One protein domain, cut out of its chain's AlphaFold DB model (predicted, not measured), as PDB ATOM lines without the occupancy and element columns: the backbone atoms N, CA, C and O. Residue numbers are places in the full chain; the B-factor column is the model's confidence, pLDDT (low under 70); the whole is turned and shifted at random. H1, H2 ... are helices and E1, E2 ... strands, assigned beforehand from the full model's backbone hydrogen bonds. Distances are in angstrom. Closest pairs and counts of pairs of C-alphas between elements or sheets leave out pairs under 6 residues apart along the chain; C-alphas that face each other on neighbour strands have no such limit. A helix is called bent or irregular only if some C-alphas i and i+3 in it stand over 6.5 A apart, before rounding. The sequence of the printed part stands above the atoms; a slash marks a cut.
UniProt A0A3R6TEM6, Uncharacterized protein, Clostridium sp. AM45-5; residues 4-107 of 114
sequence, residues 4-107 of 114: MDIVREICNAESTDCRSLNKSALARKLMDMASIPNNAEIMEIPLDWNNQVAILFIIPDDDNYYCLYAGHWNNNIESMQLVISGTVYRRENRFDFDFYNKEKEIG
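What this domain is: This is residues 4 to 107 of the 114 residues of an uncharacterized protein of Clostridium sp. AM45-5 (UniProt A0A3R6TEM6). A five-stranded antiparallel sheet, curled like part of a barrel, has two short helices, H1 and H2, side by side across one face, over the E1 end of the sheet; the opposite face bears no named helix. The long hairpin of E4 and E5 forms the other side of the sheet, and its turn at Glu 92 lies at one end of the longest dimension. The printed part has 104 residues, with two named helices and then five named strands in the order H1 H2 E1 E2 E3 E4 E5; the sheet's order is E1 - E2 - E3 - E4 - E5, and the class is mixed, helices and strands. It is compact, with a radius of gyration of the C-alphas of 13.4 A, and rounded, spanning 39 by 29 by 24 A.

Where its parts are: H1 is residues 4 to 12, 12.2 A long, beginning at C-alpha 4 (78.419, 210.889, 158.378). H2 is residues 21 to 33, 18.9 A; it is irregular, with C-alphas 22 and 25 7.7 A apart. E1, residues 41 to 49, 21.6 A, bends by 55 degrees at residue 46. E2 is residues 52 to 58, 20.3 A, and E3 residues 64 to 72, 25.4 A. E4, residues 78 to 91, is the longest strand at 37.7 A. E5, residues 94 to 106, 26.1 A, bends by 96 degrees at residue 102 and ends at C-alpha 106 (98.586, 213.677, 155.628).

How they stand to each other: The strands form a meander, each the antiparallel neighbour of the one before, with E1 and E5 as edge strands. N 43 and O 56 of E1 and E2 are 2.8 A apart, N 55 and O 68 of E2 and E3 2.8 A, N 69 and O 81 of E3 and E4 2.8 A, and N 89 and O 96 of E4 and E5 2.8 A, each within hydrogen-bond range. H1 and H2, on the same face in two layers with the sheet, form a helical hairpin: they touch, closest at the C-alphas of Ile 10 and Lys 23, 6.4 A, at a shallow tilt of 7 degrees, opposite ways. H1's height over the sheet is 7.9 A and H2's 8.6 A. H1 runs across the strands, at 82 degrees to E1 on the local plane; its closest C-alpha pair with E1 is Cys 11 and Asp 48, 5.0 A. H2 also runs across, at 83 degrees to E1 on the local plane; its closest pair with E1 is the C-alphas of Leu 21 and Glu 44, 6.3 A. In H1 every O i to N i+4 pair is within hydrogen-bond range; in H2, 6 of 9. E1 and E5 are apart.

The domain as a whole: The two C-alphas farthest apart, those of Asn 76 and Glu 92, are 43.8 A apart. The printed part has no cut and no long link. Mean pLDDT of the printed part is 96.2, and no printed residue is under 70.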
ATOM      1  N   MET A   4      79.259 211.806 159.159       97.56
ATOM      2  CA  MET A   4      78.419 210.889 158.378       97.56
ATOM      3  C   MET A   4      77.018 211.422 158.071       97.56
ATOM      4  O   MET A   4      76.442 211.048 157.050       97.56
ATOM      5  N   ASP A   5      76.466 212.299 158.912       97.69
ATOM      6  CA  ASP A   5      75.186 212.951 158.613       97.69
ATOM      7  C   ASP A   5      75.348 213.876 157.398       97.69
ATOM      8  O   ASP A   5      74.556 213.816 156.460       97.69
ATOM      9  N   ILE A   6      76.443 214.646 157.359       98.19
ATOM     10  CA  ILE A   6      76.767 215.535 156.235       98.19
ATOM     11  C   ILE A   6      77.078 214.726 154.970       98.19
ATOM     12  O   ILE A   6      76.595 215.071 153.896       98.19
ATOM     13  N   VAL A   7      77.837 213.630 155.084       98.19
ATOM     14  CA  VAL A   7      78.115 212.712 153.963       98.19
ATOM     15  C   VAL A   7      76.812 212.206 153.340       98.19
ATOM     16  O   VAL A   7      76.646 212.273 152.125       98.19
ATOM     17  N   ARG A   8      75.849 211.760 154.156       97.69
ATOM     18  CA  ARG A   8      74.540 211.303 153.662       97.69
ATOM     19  C   ARG A   8      73.755 212.430 152.992       97.69
ATOM     20  O   ARG A   8      73.113 212.184 151.975       97.69
ATOM     21  N   GLU A   9      73.797 213.650 153.523       97.94
ATOM     22  CA  GLU A   9      73.171 214.810 152.873       97.94
ATOM     23  C   GLU A   9      73.799 215.104 151.500       97.94
ATOM     24  O   GLU A   9      73.068 215.299 150.530       97.94
ATOM     25  N   ILE A  10      75.132 215.063 151.388       97.69
ATOM     26  CA  ILE A  10      75.851 215.241 150.114       97.69
ATOM     27  C   ILE A  10      75.448 214.161 149.103       97.69
ATOM     28  O   ILE A  10      75.158 214.482 147.946       97.69
ATOM     29  N   CYS A  11      75.390 212.897 149.536       96.88
ATOM     30  CA  CYS A  11      75.055 211.778 148.657       96.88
ATOM     31  C   CYS A  11      73.602 211.772 148.179       96.88
ATOM     32  O   CYS A  11      73.311 211.253 147.105       96.88
ATOM     33  N   ASN A  12      72.686 212.343 148.962       97.38
ATOM     34  CA  ASN A  12      71.273 212.427 148.597       97.38
ATOM     35  C   ASN A  12      70.932 213.689 147.788       97.38
ATOM     36  O   ASN A  12      69.835 213.780 147.240       97.38
ATOM     37  N   ALA A  13      71.838 214.665 147.716       96.56
ATOM     38  CA  ALA A  13      71.662 215.835 146.870       96.56
ATOM     39  C   ALA A  13      71.897 215.471 145.395       96.56
ATOM     40  O   ALA A  13      72.891 214.834 145.049       96.56
ATOM     41  N   GLU A  14      71.019 215.919 144.499       94.75
ATOM     42  CA  GLU A  14      71.257 215.802 143.059       94.75
ATOM     43  C   GLU A  14      72.412 216.729 142.648       94.75
ATOM     44  O   GLU A  14      72.499 217.877 143.098       94.75
ATOM     45  N   SER A  15      73.332 216.226 141.825       92.94
ATOM     46  CA  SER A  15      74.381 217.060 141.237       92.94
ATOM     47  C   SER A  15      73.815 217.852 140.063       92.94
ATOM     48  O   SER A  15      73.119 217.295 139.216       92.94
ATOM     49  N   THR A  16      74.107 219.150 140.008       93.75
ATOM     50  CA  THR A  16      73.587 220.039 138.953       93.75
ATOM     51  C   THR A  16      74.655 220.494 137.965       93.75
ATOM     52  O   THR A  16      74.357 221.236 137.032       93.75
ATOM     53  N   ASP A  17      75.905 220.086 138.171       93.62
ATOM     54  CA  ASP A  17      77.045 220.455 137.341       93.62
ATOM     55  C   ASP A  17      78.076 219.323 137.297       93.62
ATOM     56  O   ASP A  17      78.069 218.422 138.131       93.62
ATOM     57  N   CYS A  18      78.979 219.349 136.315       91.88
ATOM     58  CA  CYS A  18      79.947 218.268 136.121       91.88
ATOM     59  C   CYS A  18      80.978 218.122 137.251       91.88
ATOM     60  O   CYS A  18      81.734 217.158 137.225       91.88
ATOM     61  N   ARG A  19      81.026 219.059 138.206       95.31
ATOM     62  CA  ARG A  19      81.950 219.065 139.346       95.31
ATOM     63  C   ARG A  19      81.234 218.960 140.696       95.31
ATOM     64  O   ARG A  19      81.893 219.036 141.733       95.31
ATOM     65  N   SER A  20      79.905 218.817 140.689       96.62
ATOM     66  CA  SER A  20      79.048 218.788 141.878       96.62
ATOM     67  C   SER A  20      79.233 219.994 142.817       96.62
ATOM     68  O   SER A  20      79.002 219.892 144.026       96.62
ATOM     69  N   LEU A  21      79.628 221.164 142.296       97.06
ATOM     70  CA  LEU A  21      79.914 222.348 143.118       97.06
ATOM     71  C   LEU A  21      78.665 222.944 143.770       97.06
ATOM     72  O   LEU A  21      78.783 223.665 144.766       97.06
ATOM     73  N   ASN A  22      77.465 222.585 143.314       97.31
ATOM     74  CA  ASN A  22      76.228 222.886 144.035       97.31
ATOM     75  C   ASN A  22      76.191 222.312 145.467       97.31
ATOM     76  O   ASN A  22      75.419 222.791 146.298       97.31
ATOM     77  N   LYS A  23      77.056 221.341 145.789       97.94
ATOM     78  CA  LYS A  23      77.180 220.718 147.119       97.94
ATOM     79  C   LYS A  23      78.275 221.343 147.997       97.94
ATOM     80  O   LYS A  23      78.476 220.908 149.132       97.94
ATOM     81  N   SER A  24      78.950 222.396 147.522       97.81
ATOM     82  CA  SER A  24      80.122 222.996 148.187       97.81
ATOM     83  C   SER A  24      79.856 223.464 149.619       97.81
ATOM     84  O   SER A  24      80.728 223.344 150.470       97.81
ATOM     85  N   ALA A  25      78.650 223.949 149.927       98.00
ATOM     86  CA  ALA A  25      78.309 224.374 151.287       98.00
ATOM     87  C   ALA A  25      78.306 223.208 152.295       98.00
ATOM     88  O   ALA A  25      78.668 223.395 153.454       98.00
ATOM     89  N   LEU A  26      77.908 222.004 151.868       98.12
ATOM     90  CA  LEU A  26      77.970 220.801 152.702       98.12
ATOM     91  C   LEU A  26      79.400 220.264 152.778       98.12
ATOM     92  O   LEU A  26      79.870 219.950 153.869       98.12
ATOM     93  N   ALA A  27      80.110 220.231 151.649       98.25
ATOM     94  CA  ALA A  27      81.522 219.856 151.611       98.25
ATOM     95  C   ALA A  27      82.372 220.746 152.533       98.25
ATOM     96  O   ALA A  27      83.188 220.238 153.297       98.25
ATOM     97  N   ARG A  28      82.102 222.056 152.566       98.38
ATOM     98  CA  ARG A  28      82.768 222.998 153.471       98.38
ATOM     99  C   ARG A  28      82.608 222.606 154.939       98.38
ATOM    100  O   ARG A  28      83.593 222.614 155.663       98.38
ATOM    101  N   LYS A  29      81.415 222.171 155.363       98.12
ATOM    102  CA  LYS A  29      81.192 221.694 156.741       98.12
ATOM    103  C   LYS A  29      82.053 220.473 157.085       98.12
ATOM    104  O   LYS A  29      82.506 220.373 158.218       98.12
ATOM    105  N   LEU A  30      82.272 219.549 156.140       97.75
ATOM    106  CA  LEU A  30      83.196 218.421 156.337       97.75
ATOM    107  C   LEU A  30      84.640 218.906 156.447       97.75
ATOM    108  O   LEU A  30      85.368 218.472 157.334       97.75
ATOM    109  N   MET A  31      85.036 219.831 155.575       98.19
ATOM    110  CA  MET A  31      86.380 220.394 155.592       98.19
ATOM    111  C   MET A  31      86.680 221.151 156.897       98.19
ATOM    112  O   MET A  31      87.784 221.040 157.423       98.19
ATOM    113  N   ASP A  32      85.694 221.850 157.466       97.19
ATOM    114  CA  ASP A  32      85.819 222.543 158.757       97.19
ATOM    115  C   ASP A  32      86.030 221.562 159.922       97.19
ATOM    116  O   ASP A  32      86.763 221.863 160.860       97.19
ATOM    117  N   MET A  33      85.428 220.367 159.861       96.06
ATOM    118  CA  MET A  33      85.649 219.304 160.854       96.06
ATOM    119  C   MET A  33      87.050 218.684 160.773       96.06
ATOM    120  O   MET A  33      87.490 218.071 161.740       96.06
ATOM    121  N   ALA A  34      87.723 218.818 159.629       95.69
ATOM    122  CA  ALA A  34      89.107 218.405 159.407       95.69
ATOM    123  C   ALA A  34      90.091 219.586 159.531       95.69
ATOM    124  O   ALA A  34      91.192 219.530 158.991       95.69
ATOM    125  N   SER A  35      89.665 220.682 160.174       95.88
ATOM    126  CA  SER A  35      90.483 221.874 160.429       95.88
ATOM    127  C   SER A  35      91.112 222.490 159.163       95.88
ATOM    128  O   SER A  35      92.113 223.199 159.242       95.88
ATOM    129  N   ILE A  36      90.527 222.254 157.980       97.75
ATOM    130  CA  ILE A  36      91.053 222.765 156.708       97.75
ATOM    131  C   ILE A  36      90.813 224.281 156.620       97.75
ATOM    132  O   ILE A  36      89.676 224.715 156.843       97.75
ATOM    133  N   PRO A  37      91.808 225.091 156.202       97.00
ATOM    134  CA  PRO A  37      91.702 226.544 156.175       97.00
ATOM    135  C   PRO A  37      90.475 227.085 155.429       97.00
ATOM    136  O   PRO A  37      90.031 226.551 154.407       97.00
ATOM    137  N   ASN A  38      89.944 228.206 155.926       96.56
ATOM    138  CA  ASN A  38      88.758 228.864 155.365       96.56
ATOM    139  C   ASN A  38      88.988 229.450 153.967       96.56
ATOM    140  O   ASN A  38      88.028 229.654 153.230       96.56
ATOM    141  N   ASN A  39      90.240 229.745 153.608       97.12
ATOM    142  CA  ASN A  39      90.608 230.208 152.271       97.12
ATOM    143  C   ASN A  39      90.785 229.059 151.267       97.12
ATOM    144  O   ASN A  39      91.100 229.338 150.117       97.12
ATOM    145  N   ALA A  40      90.605 227.795 151.670       98.12
ATOM    146  CA  ALA A  40      90.652 226.674 150.740       98.12
ATOM    147  C   ALA A  40      89.507 226.754 149.716       98.12
ATOM    148  O   ALA A  40      88.341 226.944 150.074       98.12
ATOM    149  N   GLU A  41      89.846 226.557 148.446       98.00
ATOM    150  CA  GLU A  41      88.922 226.610 147.316       98.00
ATOM    151  C   GLU A  41      88.575 225.190 146.864       98.00
ATOM    152  O   GLU A  41      89.459 224.417 146.488       98.00
ATOM    153  N   ILE A  42      87.285 224.838 146.901       98.44
ATOM    154  CA  ILE A  42      86.793 223.542 146.416       98.44
ATOM    155  C   ILE A  42      86.820 223.559 144.891       98.44
ATOM    156  O   ILE A  42      86.137 224.363 144.254       98.44
ATOM    157  N   MET A  43      87.588 222.642 144.314       97.44
ATOM    158  CA  MET A  43      87.728 222.512 142.868       97.44
ATOM    159  C   MET A  43      86.685 221.562 142.287       97.44
ATOM    160  O   MET A  43      86.147 221.831 141.212       97.44
ATOM    161  N   GLU A  44      86.404 220.462 142.992       97.25
ATOM    162  CA  GLU A  44      85.504 219.403 142.536       97.25
ATOM    163  C   GLU A  44      85.074 218.490 143.693       97.25
ATOM    164  O   GLU A  44      85.825 218.283 144.648       97.25
ATOM    165  N   ILE A  45      83.885 217.896 143.582       98.31
ATOM    166  CA  ILE A  45      83.425 216.788 144.429       98.31
ATOM    167  C   ILE A  45      83.186 215.576 143.508       98.31
ATOM    168  O   ILE A  45      82.052 215.335 143.093       98.31
ATOM    169  N   PRO A  46      84.248 214.842 143.111       96.06
ATOM    170  CA  PRO A  46      84.160 213.814 142.064       96.06
ATOM    171  C   PRO A  46      83.505 212.506 142.536       96.06
ATOM    172  O   PRO A  46      83.195 211.628 141.732       96.06
ATOM    173  N   LEU A  47      83.338 212.349 143.850       96.19
ATOM    174  CA  LEU A  47      82.737 211.186 144.483       96.19
ATOM    175  C   LEU A  47      81.764 211.680 145.544       96.19
ATOM    176  O   LEU A  47      82.157 212.426 146.435       96.19
ATOM    177  N   ASP A  48      80.512 211.263 145.432       96.00
ATOM    178  CA  ASP A  48      79.423 211.649 146.324       96.00
ATOM    179  C   ASP A  48      78.303 210.595 146.341       96.00
ATOM    180  O   ASP A  48      77.125 210.926 146.414       96.00
ATOM    181  N   TRP A  49      78.636 209.306 146.300       94.44
ATOM    182  CA  TRP A  49      77.657 208.211 146.312       94.44
ATOM    183  C   TRP A  49      78.052 207.118 147.307       94.44
ATOM    184  O   TRP A  49      79.162 207.100 147.830       94.44
ATOM    185  N   ASN A  50      77.118 206.211 147.611       93.38
ATOM    186  CA  ASN A  50      77.330 205.093 148.541       93.38
ATOM    187  C   ASN A  50      77.878 205.500 149.921       93.38
ATOM    188  O   ASN A  50      78.678 204.782 150.517       93.38
ATOM    189  N   ASN A  51      77.408 206.633 150.458       95.81
ATOM    190  CA  ASN A  51      77.873 207.189 151.732       95.81
ATOM    191  C   ASN A  51      79.395 207.411 151.768       95.81
ATOM    192  O   ASN A  51      80.031 207.211 152.808       95.81
ATOM    193  N   GLN A  52      79.967 207.810 150.634       96.50
ATOM    194  CA  GLN A  52      81.361 208.186 150.493       96.50
ATOM    195  C   GLN A  52      81.466 209.469 149.671       96.50
ATOM    196  O   GLN A  52      80.793 209.631 148.653       96.50
ATOM    197  N   VAL A  53      82.315 210.382 150.133       98.06
ATOM    198  CA  VAL A  53      82.570 211.667 149.490       98.06
ATOM    199  C   VAL A  53      84.072 211.860 149.315       98.06
ATOM    200  O   VAL A  53      84.841 211.553 150.226       98.06
ATOM    201  N   ALA A  54      84.481 212.385 148.162       98.25
ATOM    202  CA  ALA A  54      85.807 212.956 147.940       98.25
ATOM    203  C   ALA A  54      85.654 214.442 147.613       98.25
ATOM    204  O   ALA A  54      84.836 214.800 146.768       98.25
ATOM    205  N   ILE A  55      86.426 215.297 148.277       98.69
ATOM    206  CA  ILE A  55      86.411 216.749 148.082       98.69
ATOM    207  C   ILE A  55      87.812 217.168 147.670       98.69
ATOM    208  O   ILE A  55      88.731 217.132 148.489       98.69
ATOM    209  N   LEU A  56      87.969 217.579 146.417       98.56
ATOM    210  CA  LEU A  56      89.226 218.091 145.898       98.56
ATOM    211  C   LEU A  56      89.303 219.603 146.095       98.56
ATOM    212  O   LEU A  56      88.373 220.331 145.736       98.56
ATOM    213  N   PHE A  57      90.412 220.089 146.644       98.56
ATOM    214  CA  PHE A  57      90.581 221.505 146.953       98.56
ATOM    215  C   PHE A  57      92.034 221.970 146.848       98.56
ATOM    216  O   PHE A  57      92.980 221.183 146.912       98.56
ATOM    217  N   ILE A  58      92.202 223.281 146.700       98.38
ATOM    218  CA  ILE A  58      93.497 223.967 146.751       98.38
ATOM    219  C   ILE A  58      93.506 224.973 147.899       98.38
ATOM    220  O   ILE A  58      92.454 225.430 148.344       98.38
ATOM    221  N   ILE A  59      94.697 225.358 148.345       97.44
ATOM    222  CA  ILE A  59      94.891 226.513 149.226       97.44
ATOM    223  C   ILE A  59      95.604 227.596 148.408       97.44
ATOM    224  O   ILE A  59      96.540 227.272 147.672       97.44
ATOM    225  N   PRO A  60      95.172 228.868 148.467       93.81
ATOM    226  CA  PRO A  60      95.907 229.971 147.859       93.81
ATOM    227  C   PRO A  60      97.384 229.949 148.273       93.81
ATOM    228  O   PRO A  60      97.693 229.721 149.439       93.81
ATOM    229  N   ASP A  61      98.281 230.156 147.311       90.94
ATOM    230  CA  ASP A  61      99.741 230.174 147.509       90.94
ATOM    231  C   ASP A  61     100.400 228.848 147.972       90.94
ATOM    232  O   ASP A  61     101.581 228.841 148.308       90.94
ATOM    233  N   ASP A  62      99.685 227.715 147.929       96.31
ATOM    234  CA  ASP A  62     100.228 226.365 148.181       96.31
ATOM    235  C   ASP A  62     100.231 225.519 146.900       96.31
ATOM    236  O   ASP A  62      99.219 225.417 146.211       96.31
ATOM    237  N   ASP A  63     101.341 224.880 146.548       97.19
ATOM    238  CA  ASP A  63     101.446 224.082 145.320       97.19
ATOM    239  C   ASP A  63     100.819 222.682 145.429       97.19
ATOM    240  O   ASP A  63     100.756 221.958 144.438       97.19
ATOM    241  N   ASN A  64     100.311 222.285 146.593       98.19
ATOM    242  CA  ASN A  64      99.637 221.004 146.765       98.19
ATOM    243  C   ASN A  64      98.183 221.037 146.277       98.19
ATOM    244  O   ASN A  64      97.432 221.989 146.509       98.19
ATOM    245  N   TYR A  65      97.771 219.937 145.648       98.31
ATOM    246  CA  TYR A  65      96.370 219.632 145.389       98.31
ATOM    247  C   TYR A  65      95.893 218.573 146.375       98.31
ATOM    248  O   TYR A  65      96.443 217.469 146.427       98.31
ATOM    249  N   TYR A  66      94.892 218.922 147.174       98.62
ATOM    250  CA  TYR A  66      94.449 218.124 148.306       98.62
ATOM    251  C   TYR A  66      93.143 217.400 148.003       98.62
ATOM    252  O   TYR A  66      92.310 217.893 147.239       98.62
ATOM    253  N   CYS A  67      92.937 216.264 148.664       98.62
ATOM    254  CA  CYS A  67      91.653 215.581 148.703       98.62
ATOM    255  C   CYS A  67      91.282 215.240 150.147       98.62
ATOM    256  O   CYS A  67      92.068 214.622 150.868       98.62
ATOM    257  N   LEU A  68      90.078 215.634 150.562       98.69
ATOM    258  CA  LEU A  68      89.446 215.123 151.773       98.69
ATOM    259  C   LEU A  68      88.455 214.030 151.383       98.69
ATOM    260  O   LEU A  68      87.433 214.299 150.749       98.69
ATOM    261  N   TYR A  69      88.734 212.812 151.820       98.38
ATOM    262  CA  TYR A  69      87.784 211.716 151.783       98.38
ATOM    263  C   TYR A  69      87.012 211.632 153.098       98.38
ATOM    264  O   TYR A  69      87.590 211.775 154.177       98.38
ATOM    265  N   ALA A  70      85.714 211.350 153.020       98.19
ATOM    266  CA  ALA A  70      84.864 211.117 154.181       98.19
ATOM    267  C   ALA A  70      83.787 210.082 153.851       98.19
ATOM    268  O   ALA A  70      83.105 210.204 152.834       98.19
ATOM    269  N   GLY A  71      83.599 209.079 154.706       97.50
ATOM    270  CA  GLY A  71      82.518 208.114 154.516       97.50
ATOM    271  C   GLY A  71      82.795 206.727 155.067       97.50
ATOM    272  O   GLY A  71      83.687 206.536 155.894       97.50
ATOM    273  N   HIS A  72      82.020 205.758 154.577       94.19
ATOM    274  CA  HIS A  72      82.275 204.339 154.800       94.19
ATOM    275  C   HIS A  72      83.278 203.789 153.789       94.19
ATOM    276  O   HIS A  72      83.136 203.975 152.581       94.19
ATOM    277  N   TRP A  73      84.237 203.017 154.279       91.38
ATOM    278  CA  TRP A  73      85.182 202.281 153.445       91.38
ATOM    279  C   TRP A  73      84.710 200.848 153.181       91.38
ATOM    280  O   TRP A  73      83.835 200.319 153.866       91.38
ATOM    281  N   ASN A  74      85.380 200.151 152.259       87.62
ATOM    282  CA  ASN A  74      85.106 198.739 151.944       87.62
ATOM    283  C   ASN A  74      85.265 197.780 153.143       87.62
ATOM    284  O   ASN A  74      84.806 196.642 153.090       87.62
ATOM    285  N   ASN A  75      85.924 198.216 154.219       89.25
ATOM    286  CA  ASN A  75      86.071 197.469 155.471       89.25
ATOM    287  C   ASN A  75      85.010 197.842 156.531       89.25
ATOM    288  O   ASN A  75      85.148 197.448 157.687       89.25
ATOM    289  N   ASN A  76      83.967 198.587 156.144       85.62
ATOM    290  CA  ASN A  76      82.883 199.105 156.986       85.62
ATOM    291  C   ASN A  76      83.295 200.120 158.062       85.62
ATOM    292  O   ASN A  76      82.462 200.490 158.889       85.62
ATOM    293  N   ILE A  77      84.542 200.594 158.065       94.81
ATOM    294  CA  ILE A  77      84.953 201.686 158.949       94.81
ATOM    295  C   ILE A  77      84.395 202.996 158.392       94.81
ATOM    296  O   ILE A  77      84.470 203.247 157.192       94.81
ATOM    297  N   GLU A  78      83.832 203.820 159.271       97.12
ATOM    298  CA  GLU A  78      83.505 205.216 158.992       97.12
ATOM    299  C   GLU A  78      84.696 206.072 159.429       97.12
ATOM    300  O   GLU A  78      85.055 206.072 160.609       97.12
ATOM    301  N   SER A  79      85.322 206.807 158.513       97.19
ATOM    302  CA  SER A  79      86.319 207.810 158.899       97.19
ATOM    303  C   SER A  79      86.463 208.913 157.854       97.19
ATOM    304  O   SER A  79      85.831 208.889 156.796       97.19
ATOM    305  N   MET A  80      87.304 209.892 158.178       97.94
ATOM    306  CA  MET A  80      87.832 210.858 157.224       97.94
ATOM    307  C   MET A  80      89.312 210.561 156.974       97.94
ATOM    308  O   MET A  80      89.983 209.996 157.841       97.94
ATOM    309  N   GLN A  81      89.811 210.925 155.799       97.75
ATOM    310  CA  GLN A  81      91.218 210.815 155.426       97.75
ATOM    311  C   GLN A  81      91.584 212.022 154.568       97.75
ATOM    312  O   GLN A  81      90.881 212.333 153.608       97.75
ATOM    313  N   LEU A  82      92.678 212.697 154.912       98.44
ATOM    314  CA  LEU A  82      93.210 213.810 154.139       98.44
ATOM    315  C   LEU A  82      94.460 213.346 153.392       98.44
ATOM    316  O   LEU A  82      95.317 212.644 153.932       98.44
ATOM    317  N   VAL A  83      94.561 213.717 152.122       98.56
ATOM    318  CA  VAL A  83      95.697 213.350 151.281       98.56
ATOM    319  C   VAL A  83      96.146 214.527 150.421       98.56
ATOM    320  O   VAL A  83      95.375 215.438 150.117       98.56
ATOM    321  N   ILE A  84      97.401 214.470 149.985       98.50
ATOM    322  CA  ILE A  84      97.908 215.219 148.838       98.50
ATOM    323  C   ILE A  84      97.756 214.313 147.615       98.50
ATOM    324  O   ILE A  84      98.438 213.286 147.503       98.50
ATOM    325  N   SER A  85      96.853 214.692 146.716       98.06
ATOM    326  CA  SER A  85      96.546 213.961 145.482       98.06
ATOM    327  C   SER A  85      97.444 214.372 144.319       98.06
ATOM    328  O   SER A  85      97.547 213.646 143.331       98.06
ATOM    329  N   GLY A  86      98.113 215.521 144.416       98.12
ATOM    330  CA  GLY A  86      98.989 215.998 143.357       98.12
ATOM    331  C   GLY A  86      99.565 217.381 143.606       98.12
ATOM    332  O   GLY A  86      99.571 217.888 144.725       98.12
ATOM    333  N   THR A  87     100.045 217.991 142.528       97.94
ATOM    334  CA  THR A  87     100.561 219.365 142.496       97.94
ATOM    335  C   THR A  87      99.658 220.231 141.621       97.94
ATOM    336  O   THR A  87      99.222 219.792 140.553       97.94
ATOM    337  N   VAL A  88      99.378 221.458 142.053       97.62
ATOM    338  CA  VAL A  88      98.677 222.473 141.262       97.62
ATOM    339  C   VAL A  88      99.674 223.494 140.716       97.62
ATOM    340  O   VAL A  88     100.466 224.079 141.447       97.62
ATOM    341  N   TYR A  89      99.607 223.751 139.412       96.62
ATOM    342  CA  TYR A  89     100.376 224.790 138.736       96.62
ATOM    343  C   TYR A  89      99.458 225.949 138.361       96.62
ATOM    344  O   TYR A  89      98.537 225.811 137.550       96.62
ATOM    345  N   ARG A  90      99.738 227.123 138.928       94.50
ATOM    346  CA  ARG A  90      98.971 228.350 138.691       94.50
ATOM    347  C   ARG A  90      99.518 229.073 137.463       94.50
ATOM    348  O   ARG A  90     100.687 229.454 137.415       94.50
ATOM    349  N   ARG A  91      98.678 229.245 136.444       90.62
ATOM    350  CA  ARG A  91      98.960 230.041 135.238       90.62
ATOM    351  C   ARG A  91      98.024 231.246 135.215       90.62
ATOM    352  O   ARG A  91      97.016 231.253 135.907       90.62
ATOM    353  N   GLU A  92      98.325 232.229 134.370       89.12
ATOM    354  CA  GLU A  92      97.606 233.515 134.302       89.12
ATOM    355  C   GLU A  92      96.070 233.388 134.272       89.12
ATOM    356  O   GLU A  92      95.393 234.191 134.896       89.12
ATOM    357  N   ASN A  93      95.519 232.363 133.608       90.94
ATOM    358  CA  ASN A  93      94.067 232.181 133.454       90.94
ATOM    359  C   ASN A  93      93.572 230.747 133.714       90.94
ATOM    360  O   ASN A  93      92.469 230.395 133.296       90.94
ATOM    361  N   ARG A  94      94.391 229.876 134.316       91.44
ATOM    362  CA  ARG A  94      93.995 228.481 134.573       91.44
ATOM    363  C   ARG A  94      94.848 227.805 135.639       91.44
ATOM    364  O   ARG A  94      95.986 228.207 135.886       91.44
ATOM    365  N   PHE A  95      94.311 226.714 136.169       94.44
ATOM    366  CA  PHE A  95      95.036 225.739 136.972       94.44
ATOM    367  C   PHE A  95      95.337 224.505 136.122       94.44
ATOM    368  O   PHE A  95      94.430 223.961 135.490       94.44
ATOM    369  N   ASP A  96      96.597 224.079 136.115       95.00
ATOM    370  CA  ASP A  96      97.005 222.779 135.585       95.00
ATOM    371  C   ASP A  96      97.286 221.855 136.785       95.00
ATOM    372  O   ASP A  96      97.940 222.274 137.741       95.00
ATOM    373  N   PHE A  97      96.795 220.617 136.756       95.62
ATOM    374  CA  PHE A  97      96.941 219.654 137.855       95.62
ATOM    375  C   PHE A  97      97.789 218.467 137.406       95.62
ATOM    376  O   PHE A  97      97.538 217.897 136.343       95.62
ATOM    377  N   ASP A  98      98.767 218.089 138.224       96.31
ATOM    378  CA  ASP A  98      99.567 216.877 138.043       96.31
ATOM    379  C   ASP A  98      99.290 215.914 139.196       96.31
ATOM    380  O   ASP A  98      99.690 216.151 140.339       96.31
ATOM    381  N   PHE A  99      98.534 214.862 138.895       94.94
ATOM    382  CA  PHE A  99      98.078 213.885 139.874       94.94
ATOM    383  C   PHE A  99      99.151 212.840 140.131       94.94
ATOM    384  O   PHE A  99      99.736 212.268 139.209       94.94
ATOM    385  N   TYR A 100      99.371 212.527 141.401       94.50
ATOM    386  CA  TYR A 100     100.297 211.473 141.764       94.50
ATOM    387  C   TYR A 100      99.697 210.102 141.456       94.50
ATOM    388  O   TYR A 100      98.533 209.832 141.732       94.50
ATOM    389  N   ASN A 101     100.534 209.177 140.976       93.81
ATOM    390  CA  ASN A 101     100.149 207.766 140.825       93.81
ATOM    391  C   ASN A 101      99.750 207.119 142.163       93.81
ATOM    392  O   ASN A 101      99.060 206.102 142.190       93.81
ATOM    393  N   LYS A 102     100.247 207.676 143.271       95.50
ATOM    394  CA  LYS A 102      99.899 207.286 144.629       95.50
ATOM    395  C   LYS A 102      99.786 208.538 145.484       95.50
ATOM    396  O   LYS A 102     100.757 209.279 145.618       95.50
ATOM    397  N   GLU A 103      98.617 208.729 146.070       96.75
ATOM    398  CA  GLU A 103      98.348 209.844 146.970       96.75
ATOM    399  C   GLU A 103      99.163 209.724 148.261       96.75
ATOM    400  O   GLU A 103      99.508 208.623 148.715       96.75
ATOM    401  N   LYS A 104      99.486 210.874 148.854       97.50
ATOM    402  CA  LYS A 104     100.224 210.955 150.113       97.50
ATOM    403  C   LYS A 104      99.267 211.328 151.235       97.50
ATOM    404  O   LYS A 104      98.842 212.474 151.314       97.50
ATOM    405  N   GLU A 105      98.977 210.382 152.120       97.00
ATOM    406  CA  GLU A 105      98.204 210.656 153.331       97.00
ATOM    407  C   GLU A 105      98.929 211.657 154.232       97.00
ATOM    408  O   GLU A 105     100.128 211.533 154.504       97.00
ATOM    409  N   ILE A 106      98.179 212.664 154.663       95.56
ATOM    410  CA  ILE A 106      98.586 213.677 155.628       95.56
ATOM    411  C   ILE A 106      97.519 213.664 156.728       95.56
ATOM    412  O   ILE A 106      96.332 213.537 156.438       95.56
ATOM    413  N   GLY A 107      97.928 213.676 157.996       95.62
ATOM    414  CA  GLY A 107      96.988 213.553 159.116       95.62
ATOM    415  C   GLY A 107      95.861 214.590 159.046       95.62
ATOM    416  O   GLY A 107      96.039 215.671 158.488       95.62
TER     417      GLY A 107